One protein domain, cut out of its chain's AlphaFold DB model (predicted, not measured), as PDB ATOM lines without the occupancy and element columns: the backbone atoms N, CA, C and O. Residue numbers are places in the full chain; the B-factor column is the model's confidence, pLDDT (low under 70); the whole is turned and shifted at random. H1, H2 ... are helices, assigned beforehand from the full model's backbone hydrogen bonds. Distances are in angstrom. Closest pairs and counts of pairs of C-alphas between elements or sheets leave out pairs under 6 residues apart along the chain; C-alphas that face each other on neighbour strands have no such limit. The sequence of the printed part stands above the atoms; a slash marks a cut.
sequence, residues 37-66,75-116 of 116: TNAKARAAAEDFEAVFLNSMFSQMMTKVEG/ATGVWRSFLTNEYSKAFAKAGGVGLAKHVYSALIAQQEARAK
ATOM      1  N   THR A  37     148.288 123.286  79.220       78.50
ATOM      2  CA  THR A  37     147.299 124.323  78.922       78.50
ATOM      3  C   THR A  37     145.961 123.661  78.588       78.50
ATOM      4  O   THR A  37     145.929 122.602  77.957       78.50
ATOM      5  N   ASN A  38     144.843 124.289  78.968       81.38
ATOM      6  CA  ASN A  38     143.501 123.766  78.675       81.38
ATOM      7  C   ASN A  38     143.322 123.379  77.196       81.38
ATOM      8  O   ASN A  38     142.677 122.379  76.890       81.38
ATOM      9  N   ALA A  39     143.945 124.131  76.284       84.81
ATOM     10  CA  ALA A  39     143.952 123.832  74.855       84.81
ATOM     11  C   ALA A  39     144.706 122.533  74.513       84.81
ATOM     12  O   ALA A  39     144.200 121.729  73.737       84.81
ATOM     13  N   LYS A  40     145.877 122.286  75.117       86.25
ATOM     14  CA  LYS A  40     146.644 121.047  74.910       86.25
ATOM     15  C   LYS A  40     145.919 119.820  75.465       86.25
ATOM     16  O   LYS A  40     145.928 118.779  74.822       86.25
ATOM     17  N   ALA A  41     145.265 119.949  76.621       86.50
ATOM     18  CA  ALA A  41     144.484 118.859  77.205       86.50
ATOM     19  C   ALA A  41     143.260 118.511  76.352       86.50
ATOM     20  O   ALA A  41     142.917 117.339  76.218       86.50
ATOM     21  N   ARG A  42     142.615 119.521  75.752       86.69
ATOM     22  CA  ARG A  42     141.504 119.310  74.821       86.69
ATOM     23  C   ARG A  42     141.967 118.611  73.544       86.69
ATOM     24  O   ARG A  42     141.385 117.593  73.195       86.69
ATOM     25  N   ALA A  43     143.038 119.099  72.918       87.75
ATOM     26  CA  ALA A  43     143.597 118.485  71.714       87.75
ATOM     27  C   ALA A  43     143.991 117.016  71.949       87.75
ATOM     28  O   ALA A  43     143.579 116.142  71.199       87.75
ATOM     29  N   ALA A  44     144.681 116.718  73.056       89.06
ATOM     30  CA  ALA A  44     145.054 115.343  73.397       89.06
ATOM     31  C   ALA A  44     143.838 114.414  73.589       89.06
ATOM     32  O   ALA A  44     143.905 113.224  73.284       89.06
ATOM     33  N   ALA A  45     142.727 114.943  74.106       89.31
ATOM     34  CA  ALA A  45     141.502 114.178  74.279       89.31
ATOM     35  C   ALA A  45     140.763 113.934  72.951       89.31
ATOM     36  O   ALA A  45     140.221 112.847  72.749       89.31
ATOM     37  N   GLU A  46     140.766 114.916  72.047       88.69
ATOM     38  CA  GLU A  46     140.244 114.785  70.679       88.69
ATOM     39  C   GLU A  46     141.070 113.773  69.866       88.69
ATOM     40  O   GLU A  46     140.502 112.881  69.234       88.69
ATOM     41  N   ASP A  47     142.402 113.829  69.965       89.62
ATOM     42  CA  ASP A  47     143.311 112.868  69.328       89.62
ATOM     43  C   ASP A  47     143.071 111.439  69.834       89.62
ATOM     44  O   ASP A  47     143.050 110.480  69.056       89.62
ATOM     45  N   PHE A  48     142.841 111.281  71.140       91.94
ATOM     46  CA  PHE A  48     142.498 109.986  71.721       91.94
ATOM     47  C   PHE A  48     141.191 109.428  71.141       91.94
ATOM     48  O   PHE A  48     141.137 108.260  70.749       91.94
ATOM     49  N   GLU A  49     140.144 110.253  71.060       87.19
ATOM     50  CA  GLU A  49     138.867 109.843  70.473       87.19
ATOM     51  C   GLU A  49     139.021 109.479  68.988       87.19
ATOM     52  O   GLU A  49     138.428 108.498  68.539       87.19
ATOM     53  N   ALA A  50     139.877 110.179  68.239       87.50
ATOM     54  CA  ALA A  50     140.172 109.850  66.845       87.50
ATOM     55  C   ALA A  50     140.829 108.465  66.685       87.50
ATOM     56  O   ALA A  50     140.408 107.677  65.833       87.50
ATOM     57  N   VAL A  51     141.820 108.128  67.520       89.25
ATOM     58  CA  VAL A  51     142.466 106.799  67.510       89.25
ATOM     59  C   VAL A  51     141.477 105.703  67.910       89.25
ATOM     60  O   VAL A  51     141.434 104.639  67.286       89.25
ATOM     61  N   PHE A  52     140.640 105.968  68.915       89.06
ATOM     62  CA  PHE A  52     139.584 105.049  69.330       89.06
ATOM     63  C   PHE A  52     138.593 104.772  68.192       89.06
ATOM     64  O   PHE A  52     138.326 103.613  67.866       89.06
ATOM     65  N   LEU A  53     138.090 105.826  67.544       85.25
ATOM     66  CA  LEU A  53     137.178 105.704  66.411       85.25
ATOM     67  C   LEU A  53     137.828 104.952  65.251       85.25
ATOM     68  O   LEU A  53     137.192 104.071  64.680       85.25
ATOM     69  N   ASN A  54     139.094 105.230  64.934       83.88
ATOM     70  CA  ASN A  54     139.828 104.494  63.908       83.88
ATOM     71  C   ASN A  54     139.872 102.984  64.203       83.88
ATOM     72  O   ASN A  54     139.601 102.177  63.311       83.88
ATOM     73  N   SER A  55     140.134 102.598  65.455       84.94
ATOM     74  CA  SER A  55     140.122 101.193  65.870       84.94
ATOM     75  C   SER A  55     138.726 100.565  65.759       84.94
ATOM     76  O   SER A  55     138.592  99.450  65.256       84.94
ATOM     77  N   MET A  56     137.678 101.289  66.163       83.75
ATOM     78  CA  MET A  56     136.288 100.826  66.066       83.75
ATOM     79  C   MET A  56     135.840 100.645  64.613       83.75
ATOM     80  O   MET A  56     135.277  99.607  64.262       83.75
ATOM     81  N   PHE A  57     136.127 101.621  63.748       75.88
ATOM     82  CA  PHE A  57     135.832 101.530  62.319       75.88
ATOM     83  C   PHE A  57     136.618 100.409  61.648       75.88
ATOM     84  O   PHE A  57     136.044  99.694  60.833       75.88
ATOM     85  N   SER A  58     137.885 100.205  62.020       74.75
ATOM     86  CA  SER A  58     138.684  99.088  61.506       74.75
ATOM     87  C   SER A  58     138.025  97.752  61.850       74.75
ATOM     88  O   SER A  58     137.750  96.964  60.956       74.75
ATOM     89  N   GLN A  59     137.655  97.536  63.116       75.69
ATOM     90  CA  GLN A  59     136.985  96.305  63.556       75.69
ATOM     91  C   GLN A  59     135.619  96.088  62.884       75.69
ATOM     92  O   GLN A  59     135.260  94.955  62.560       75.69
ATOM     93  N   MET A  60     134.856  97.163  62.655       68.88
ATOM     94  CA  MET A  60     133.576  97.100  61.947       68.88
ATOM     95  C   MET A  60     133.767  96.770  60.460       68.88
ATOM     96  O   MET A  60     133.043  95.937  59.922       68.88
ATOM     97  N   MET A  61     134.754  97.384  59.802       64.38
ATOM     98  CA  MET A  61     135.045  97.180  58.381       64.38
ATOM     99  C   MET A  61     135.598  95.776  58.113       64.38
ATOM    100  O   MET A  61     135.151  95.130  57.170       64.38
ATOM    101  N   THR A  62     136.468  95.253  58.986       61.00
ATOM    102  CA  THR A  62     136.997  93.880  58.891       61.00
ATOM    103  C   THR A  62     135.890  92.820  58.936       61.00
ATOM    104  O   THR A  62     136.060  91.734  58.396       61.00
ATOM    105  N   LYS A  63     134.725  93.113  59.536       56.56
ATOM    106  CA  LYS A  63     133.560  92.207  59.511       56.56
ATOM    107  C   LYS A  63     132.633  92.385  58.303       56.56
ATOM    108  O   LYS A  63     131.786  91.528  58.078       56.56
ATOM    109  N   VAL A  64     132.766  93.474  57.547       56.78
ATOM    110  CA  VAL A  64     131.950  93.770  56.352       56.78
ATOM    111  C   VAL A  64     132.635  93.292  55.062       56.78
ATOM    112  O   VAL A  64     131.992  93.179  54.019       56.78
ATOM    113  N   GLU A  65     133.918  92.932  55.122       52.44
ATOM    114  CA  GLU A  65     134.628  92.224  54.053       52.44
ATOM    115  C   GLU A  65     134.212  90.743  54.017       52.44
ATOM    116  O   GLU A  65     134.952  89.861  54.441       52.44
ATOM    117  N   GLY A  66     133.000  90.446  53.538       52.38
ATOM    118  CA  GLY A  66     132.633  89.051  53.293       52.38
ATOM    119  C   GLY A  66     131.204  88.779  52.852       52.38
ATOM    120  O   GLY A  66     131.017  88.081  51.863       52.38
ATOM    121  N   ALA A  75     129.727 100.335  40.638       54.66
ATOM    122  CA  ALA A  75     128.552 101.206  40.598       54.66
ATOM    123  C   ALA A  75     127.900 101.397  41.978       54.66
ATOM    124  O   ALA A  75     127.370 102.471  42.269       54.66
ATOM    125  N   THR A  76     127.989 100.392  42.859       57.78
ATOM    126  CA  THR A  76     127.518 100.497  44.244       57.78
ATOM    127  C   THR A  76     128.523 101.150  45.199       57.78
ATOM    128  O   THR A  76     128.180 101.471  46.335       57.78
ATOM    129  N   GLY A  77     129.761 101.374  44.754       61.59
ATOM    130  CA  GLY A  77     130.811 102.005  45.551       61.59
ATOM    131  C   GLY A  77     130.620 103.512  45.718       61.59
ATOM    132  O   GLY A  77     130.760 104.023  46.823       61.59
ATOM    133  N   VAL A  78     130.247 104.227  44.651       69.44
ATOM    134  CA  VAL A  78     130.187 105.703  44.652       69.44
ATOM    135  C   VAL A  78     129.084 106.242  45.565       69.44
ATOM    136  O   VAL A  78     129.349 107.104  46.402       69.44
ATOM    137  N   TRP A  79     127.855 105.721  45.467       68.31
ATOM    138  CA  TRP A  79     126.761 106.167  46.342       68.31
ATOM    139  C   TRP A  79     127.007 105.785  47.803       68.31
ATOM    140  O   TRP A  79     126.670 106.551  48.706       68.31
ATOM    141  N   ARG A  80     127.663 104.641  48.040       68.69
ATOM    142  CA  ARG A  80     128.049 104.208  49.382       68.69
ATOM    143  C   ARG A  80     129.118 105.129  49.961       68.69
ATOM    144  O   ARG A  80     129.002 105.518  51.113       68.69
ATOM    145  N   SER A  81     130.087 105.568  49.161       69.56
ATOM    146  CA  SER A  81     131.071 106.578  49.569       69.56
ATOM    147  C   SER A  81     130.426 107.925  49.900       69.56
ATOM    148  O   SER A  81     130.770 108.512  50.921       69.56
ATOM    149  N   PHE A  82     129.464 108.409  49.101       82.38
ATOM    150  CA  PHE A  82     128.750 109.659  49.402       82.38
ATOM    151  C   PHE A  82     127.929 109.572  50.696       82.38
ATOM    152  O   PHE A  82     128.030 110.469  51.534       82.38
ATOM    153  N   LEU A  83     127.173 108.485  50.898       79.75
ATOM    154  CA  LEU A  83     126.405 108.265  52.130       79.75
ATOM    155  C   LEU A  83     127.308 108.114  53.352       79.75
ATOM    156  O   LEU A  83     127.061 108.746  54.375       79.75
ATOM    157  N   THR A  84     128.380 107.330  53.243       74.75
ATOM    158  CA  THR A  84     129.363 107.182  54.318       74.75
ATOM    159  C   THR A  84     129.986 108.529  54.666       74.75
ATOM    160  O   THR A  84     130.145 108.827  55.847       74.75
ATOM    161  N   ASN A  85     130.295 109.374  53.678       78.62
ATOM    162  CA  ASN A  85     130.899 110.684  53.916       78.62
ATOM    163  C   ASN A  85     129.937 111.634  54.648       78.62
ATOM    164  O   ASN A  85     130.329 112.265  55.627       78.62
ATOM    165  N   GLU A  86     128.666 111.700  54.241       81.62
ATOM    166  CA  GLU A  86     127.671 112.518  54.950       81.62
ATOM    167  C   GLU A  86     127.351 111.977  56.346       81.62
ATOM    168  O   GLU A  86     127.271 112.757  57.293       81.62
ATOM    169  N   TYR A  87     127.272 110.656  56.522       73.94
ATOM    170  CA  TYR A  87     127.084 110.056  57.843       73.94
ATOM    171  C   TYR A  87     128.285 110.329  58.759       73.94
ATOM    172  O   TYR A  87     128.112 110.707  59.915       73.94
ATOM    173  N   SER A  88     129.505 110.237  58.223       69.94
ATOM    174  CA  SER A  88     130.748 110.545  58.945       69.94
ATOM    175  C   SER A  88     130.818 112.016  59.350       69.94
ATOM    176  O   SER A  88     131.134 112.328  60.496       69.94
ATOM    177  N   LYS A  89     130.470 112.935  58.440       75.00
ATOM    178  CA  LYS A  89     130.400 114.371  58.740       75.00
ATOM    179  C   LYS A  89     129.328 114.680  59.772       75.00
ATOM    180  O   LYS A  89     129.596 115.470  60.671       75.00
ATOM    181  N   ALA A  90     128.141 114.084  59.657       73.25
ATOM    182  CA  ALA A  90     127.058 114.263  60.619       73.25
ATOM    183  C   ALA A  90     127.467 113.759  62.011       73.25
ATOM    184  O   ALA A  90     127.237 114.449  63.000       73.25
ATOM    185  N   PHE A  91     128.152 112.617  62.079       70.00
ATOM    186  CA  PHE A  91     128.664 112.037  63.318       70.00
ATOM    187  C   PHE A  91     129.770 112.896  63.955       70.00
ATOM    188  O   PHE A  91     129.739 113.173  65.152       70.00
ATOM    189  N   ALA A  92     130.704 113.410  63.150       68.12
ATOM    190  CA  ALA A  92     131.729 114.342  63.615       68.12
ATOM    191  C   ALA A  92     131.120 115.675  64.093       68.12
ATOM    192  O   ALA A  92     131.474 116.167  65.164       68.12
ATOM    193  N   LYS A  93     130.154 116.240  63.350       68.06
ATOM    194  CA  LYS A  93     129.435 117.470  63.738       68.06
ATOM    195  C   LYS A  93     128.589 117.298  64.995       68.06
ATOM    196  O   LYS A  93     128.411 118.267  65.725       68.06
ATOM    197  N   ALA A  94     128.069 116.097  65.237       70.94
ATOM    198  CA  ALA A  94     127.337 115.776  66.456       70.94
ATOM    199  C   ALA A  94     128.245 115.703  67.702       70.94
ATOM    200  O   ALA A  94     127.731 115.628  68.814       70.94
ATOM    201  N   GLY A  95     129.571 115.784  67.531       67.56
ATOM    202  CA  GLY A  95     130.542 115.774  68.625       67.56
ATOM    203  C   GLY A  95     131.202 114.417  68.867       67.56
ATOM    204  O   GLY A  95     131.681 114.178  69.974       67.56
ATOM    205  N   GLY A  96     131.225 113.532  67.863       72.00
ATOM    206  CA  GLY A  96     131.774 112.185  68.012       72.00
ATOM    207  C   GLY A  96     130.917 111.326  68.942       72.00
ATOM    208  O   GLY A  96     129.694 111.449  68.964       72.00
ATOM    209  N   VAL A  97     131.553 110.452  69.723       79.62
ATOM    210  CA  VAL A  97     130.876 109.665  70.773       79.62
ATOM    211  C   VAL A  97     130.844 110.444  72.098       79.62
ATOM    212  O   VAL A  97     130.215 110.016  73.064       79.62
ATOM    213  N   GLY A  98     131.519 111.599  72.154       84.31
ATOM    214  CA  GLY A  98     131.635 112.456  73.332       84.31
ATOM    215  C   GLY A  98     132.740 112.023  74.297       84.31
ATOM    216  O   GLY A  98     132.804 112.523  75.426       84.31
ATOM    217  N   LEU A  99     133.622 111.109  73.878       85.81
ATOM    218  CA  LEU A  99     134.651 110.537  74.744       85.81
ATOM    219  C   LEU A  99     135.746 111.556  75.078       85.81
ATOM    220  O   LEU A  99     136.218 111.586  76.219       85.81
ATOM    221  N   ALA A 100     136.085 112.451  74.143       88.19
ATOM    222  CA  ALA A 100     137.070 113.504  74.367       88.19
ATOM    223  C   ALA A 100     136.724 114.382  75.580       88.19
ATOM    224  O   ALA A 100     137.607 114.774  76.340       88.19
ATOM    225  N   LYS A 101     135.438 114.645  75.851       88.25
ATOM    226  CA  LYS A 101     135.031 115.445  77.019       88.25
ATOM    227  C   LYS A 101     135.404 114.761  78.338       88.25
ATOM    228  O   LYS A 101     135.917 115.415  79.244       88.25
ATOM    229  N   HIS A 102     135.168 113.455  78.436       90.50
ATOM    230  CA  HIS A 102     135.483 112.675  79.633       90.50
ATOM    231  C   HIS A 102     136.994 112.523  79.830       90.50
ATOM    232  O   HIS A 102     137.488 112.695  80.946       90.50
ATOM    233  N   VAL A 103     137.731 112.272  78.746       89.00
ATOM    234  CA  VAL A 103     139.196 112.174  78.775       89.00
ATOM    235  C   VAL A 103     139.822 113.512  79.159       89.00
ATOM    236  O   VAL A 103     140.682 113.548  80.034       89.00
ATOM    237  N   TYR A 104     139.337 114.622  78.601       90.12
ATOM    238  CA  TYR A 104     139.760 115.967  78.989       90.12
ATOM    239  C   TYR A 104     139.574 116.208  80.493       90.12
ATOM    240  O   TYR A 104     140.526 116.592  81.173       90.12
ATOM    241  N   SER A 105     138.387 115.927  81.044       89.94
ATOM    242  CA  SER A 105     138.137 116.080  82.483       89.94
ATOM    243  C   SER A 105     139.075 115.221  83.337       89.94
ATOM    244  O   SER A 105     139.578 115.699  84.353       89.94
ATOM    245  N   ALA A 106     139.367 113.986  82.917       90.31
ATOM    246  CA  ALA A 106     140.313 113.113  83.613       90.31
ATOM    247  C   ALA A 106     141.760 113.637  83.549       90.31
ATOM    248  O   ALA A 106     142.481 113.577  84.547       90.31
ATOM    249  N   LEU A 107     142.184 114.187  82.404       88.62
ATOM    250  CA  LEU A 107     143.510 114.787  82.232       88.62
ATOM    251  C   LEU A 107     143.697 116.020  83.121       88.62
ATOM    252  O   LEU A 107     144.770 116.186  83.698       88.62
ATOM    253  N   ILE A 108     142.674 116.869  83.250       90.25
ATOM    254  CA  ILE A 108     142.711 118.028  84.153       90.25
ATOM    255  C   ILE A 108     142.736 117.567  85.617       90.25
ATOM    256  O   ILE A 108     143.607 117.998  86.371       90.25
ATOM    257  N   ALA A 109     141.880 116.616  86.001       88.69
ATOM    258  CA  ALA A 109     141.862 116.072  87.361       88.69
ATOM    259  C   ALA A 109     143.211 115.438  87.760       88.69
ATOM    260  O   ALA A 109     143.689 115.633  88.878       88.69
ATOM    261  N   GLN A 110     143.872 114.719  86.844       87.25
ATOM    262  CA  GLN A 110     145.218 114.190  87.090       87.25
ATOM    263  C   GLN A 110     146.268 115.288  87.275       87.25
ATOM    264  O   GLN A 110     147.182 115.122  88.083       87.25
ATOM    265  N   GLN A 111     146.174 116.387  86.531       82.69
ATOM    266  CA  GLN A 111     147.105 117.504  86.680       82.69
ATOM    267  C   GLN A 111     146.936 118.194  88.028       82.69
ATOM    268  O   GLN A 111     147.929 118.470  88.695       82.69
ATOM    269  N   GLU A 112     145.696 118.413  88.460       82.88
ATOM    270  CA  GLU A 112     145.397 118.979  89.776       82.88
ATOM    271  C   GLU A 112     145.898 118.074  90.908       82.88
ATOM    272  O   GLU A 112     146.503 118.562  91.862       82.88
ATOM    273  N   ALA A 113     145.728 116.754  90.772       82.44
ATOM    274  CA  ALA A 113     146.238 115.776  91.732       82.44
ATOM    275  C   ALA A 113     147.775 115.736  91.793       82.44
ATOM    276  O   ALA A 113     148.329 115.578  92.873       82.44
ATOM    277  N   ARG A 114     148.471 115.897  90.657       75.44
ATOM    278  CA  ARG A 114     149.947 115.963  90.599       75.44
ATOM    279  C   ARG A 114     150.511 117.300  91.066       75.44
ATOM    280  O   ARG A 114     151.674 117.369  91.445       75.44
ATOM    281  N   ALA A 115     149.723 118.366  90.964       71.31
ATOM    282  CA  ALA A 115     150.123 119.691  91.399       71.31
ATOM    283  C   ALA A 115     149.960 119.886  92.911       71.31
ATOM    284  O   ALA A 115     150.428 120.907  93.406       71.31
ATOM    285  N   LYS A 116     149.269 118.986  93.618       53.16
ATOM    286  CA  LYS A 116     149.047 119.035  95.066       53.16
ATOM    287  C   LYS A 116     150.169 118.331  95.823       53.16
ATOM    288  O   LYS A 116     150.544 118.880  96.880       53.16
TER     289      LYS A 116
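What this domain is: This is residues 37 to 66 and 75 to 116 of the 116 residues of a protein of Alphaproteobacteria bacterium (UniProt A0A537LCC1). Residues 38 to 49 of H1, the longest helix, pack on H3, and two separate arms stick out toward the same end: residues 54 to 66, of which 54 to 62 belong to H1, and residues 75 to 87, which belong to H2. The 72 printed residues hold three named helices, H1, H2, H3 in chain order, and no named strand; the class is all helix. The whole is only just loose, close to extended, with a radius of gyration of the C-alphas of 16.6 A and spans of 60 by 24 by 14 A.

Where its parts are: H1, residues 38 to 62, runs 36.4 A from C-alpha 38 at (143.501, 123.766, 78.675). H3, residues 99 to 115, runs 24.5 A to C-alpha 115 at (150.123, 119.691, 91.399). H2, residues 75 to 93, runs 28.3 A.

How they stand to each other: H1 touches H3 with residues 38 to 49 alone, closest at the C-alphas of Ala 45 and Ala 100, 4.5 A. They run opposite ways at a steep tilt of 43 degrees. H2 is apart from H1 and from H3. Every O i to N i+4 pair is within hydrogen-bond range in H1 and H3, and 13 of 15 in H2.

The domain as a whole: Residues 67 to 74 are not printed; C-alphas 66 and 75 are 18.0 A apart across the cut. H2 to H3 is a tight link. Low-confidence stretches, with pLDDT under 70, include residues 60 to 66 and 75 to 81.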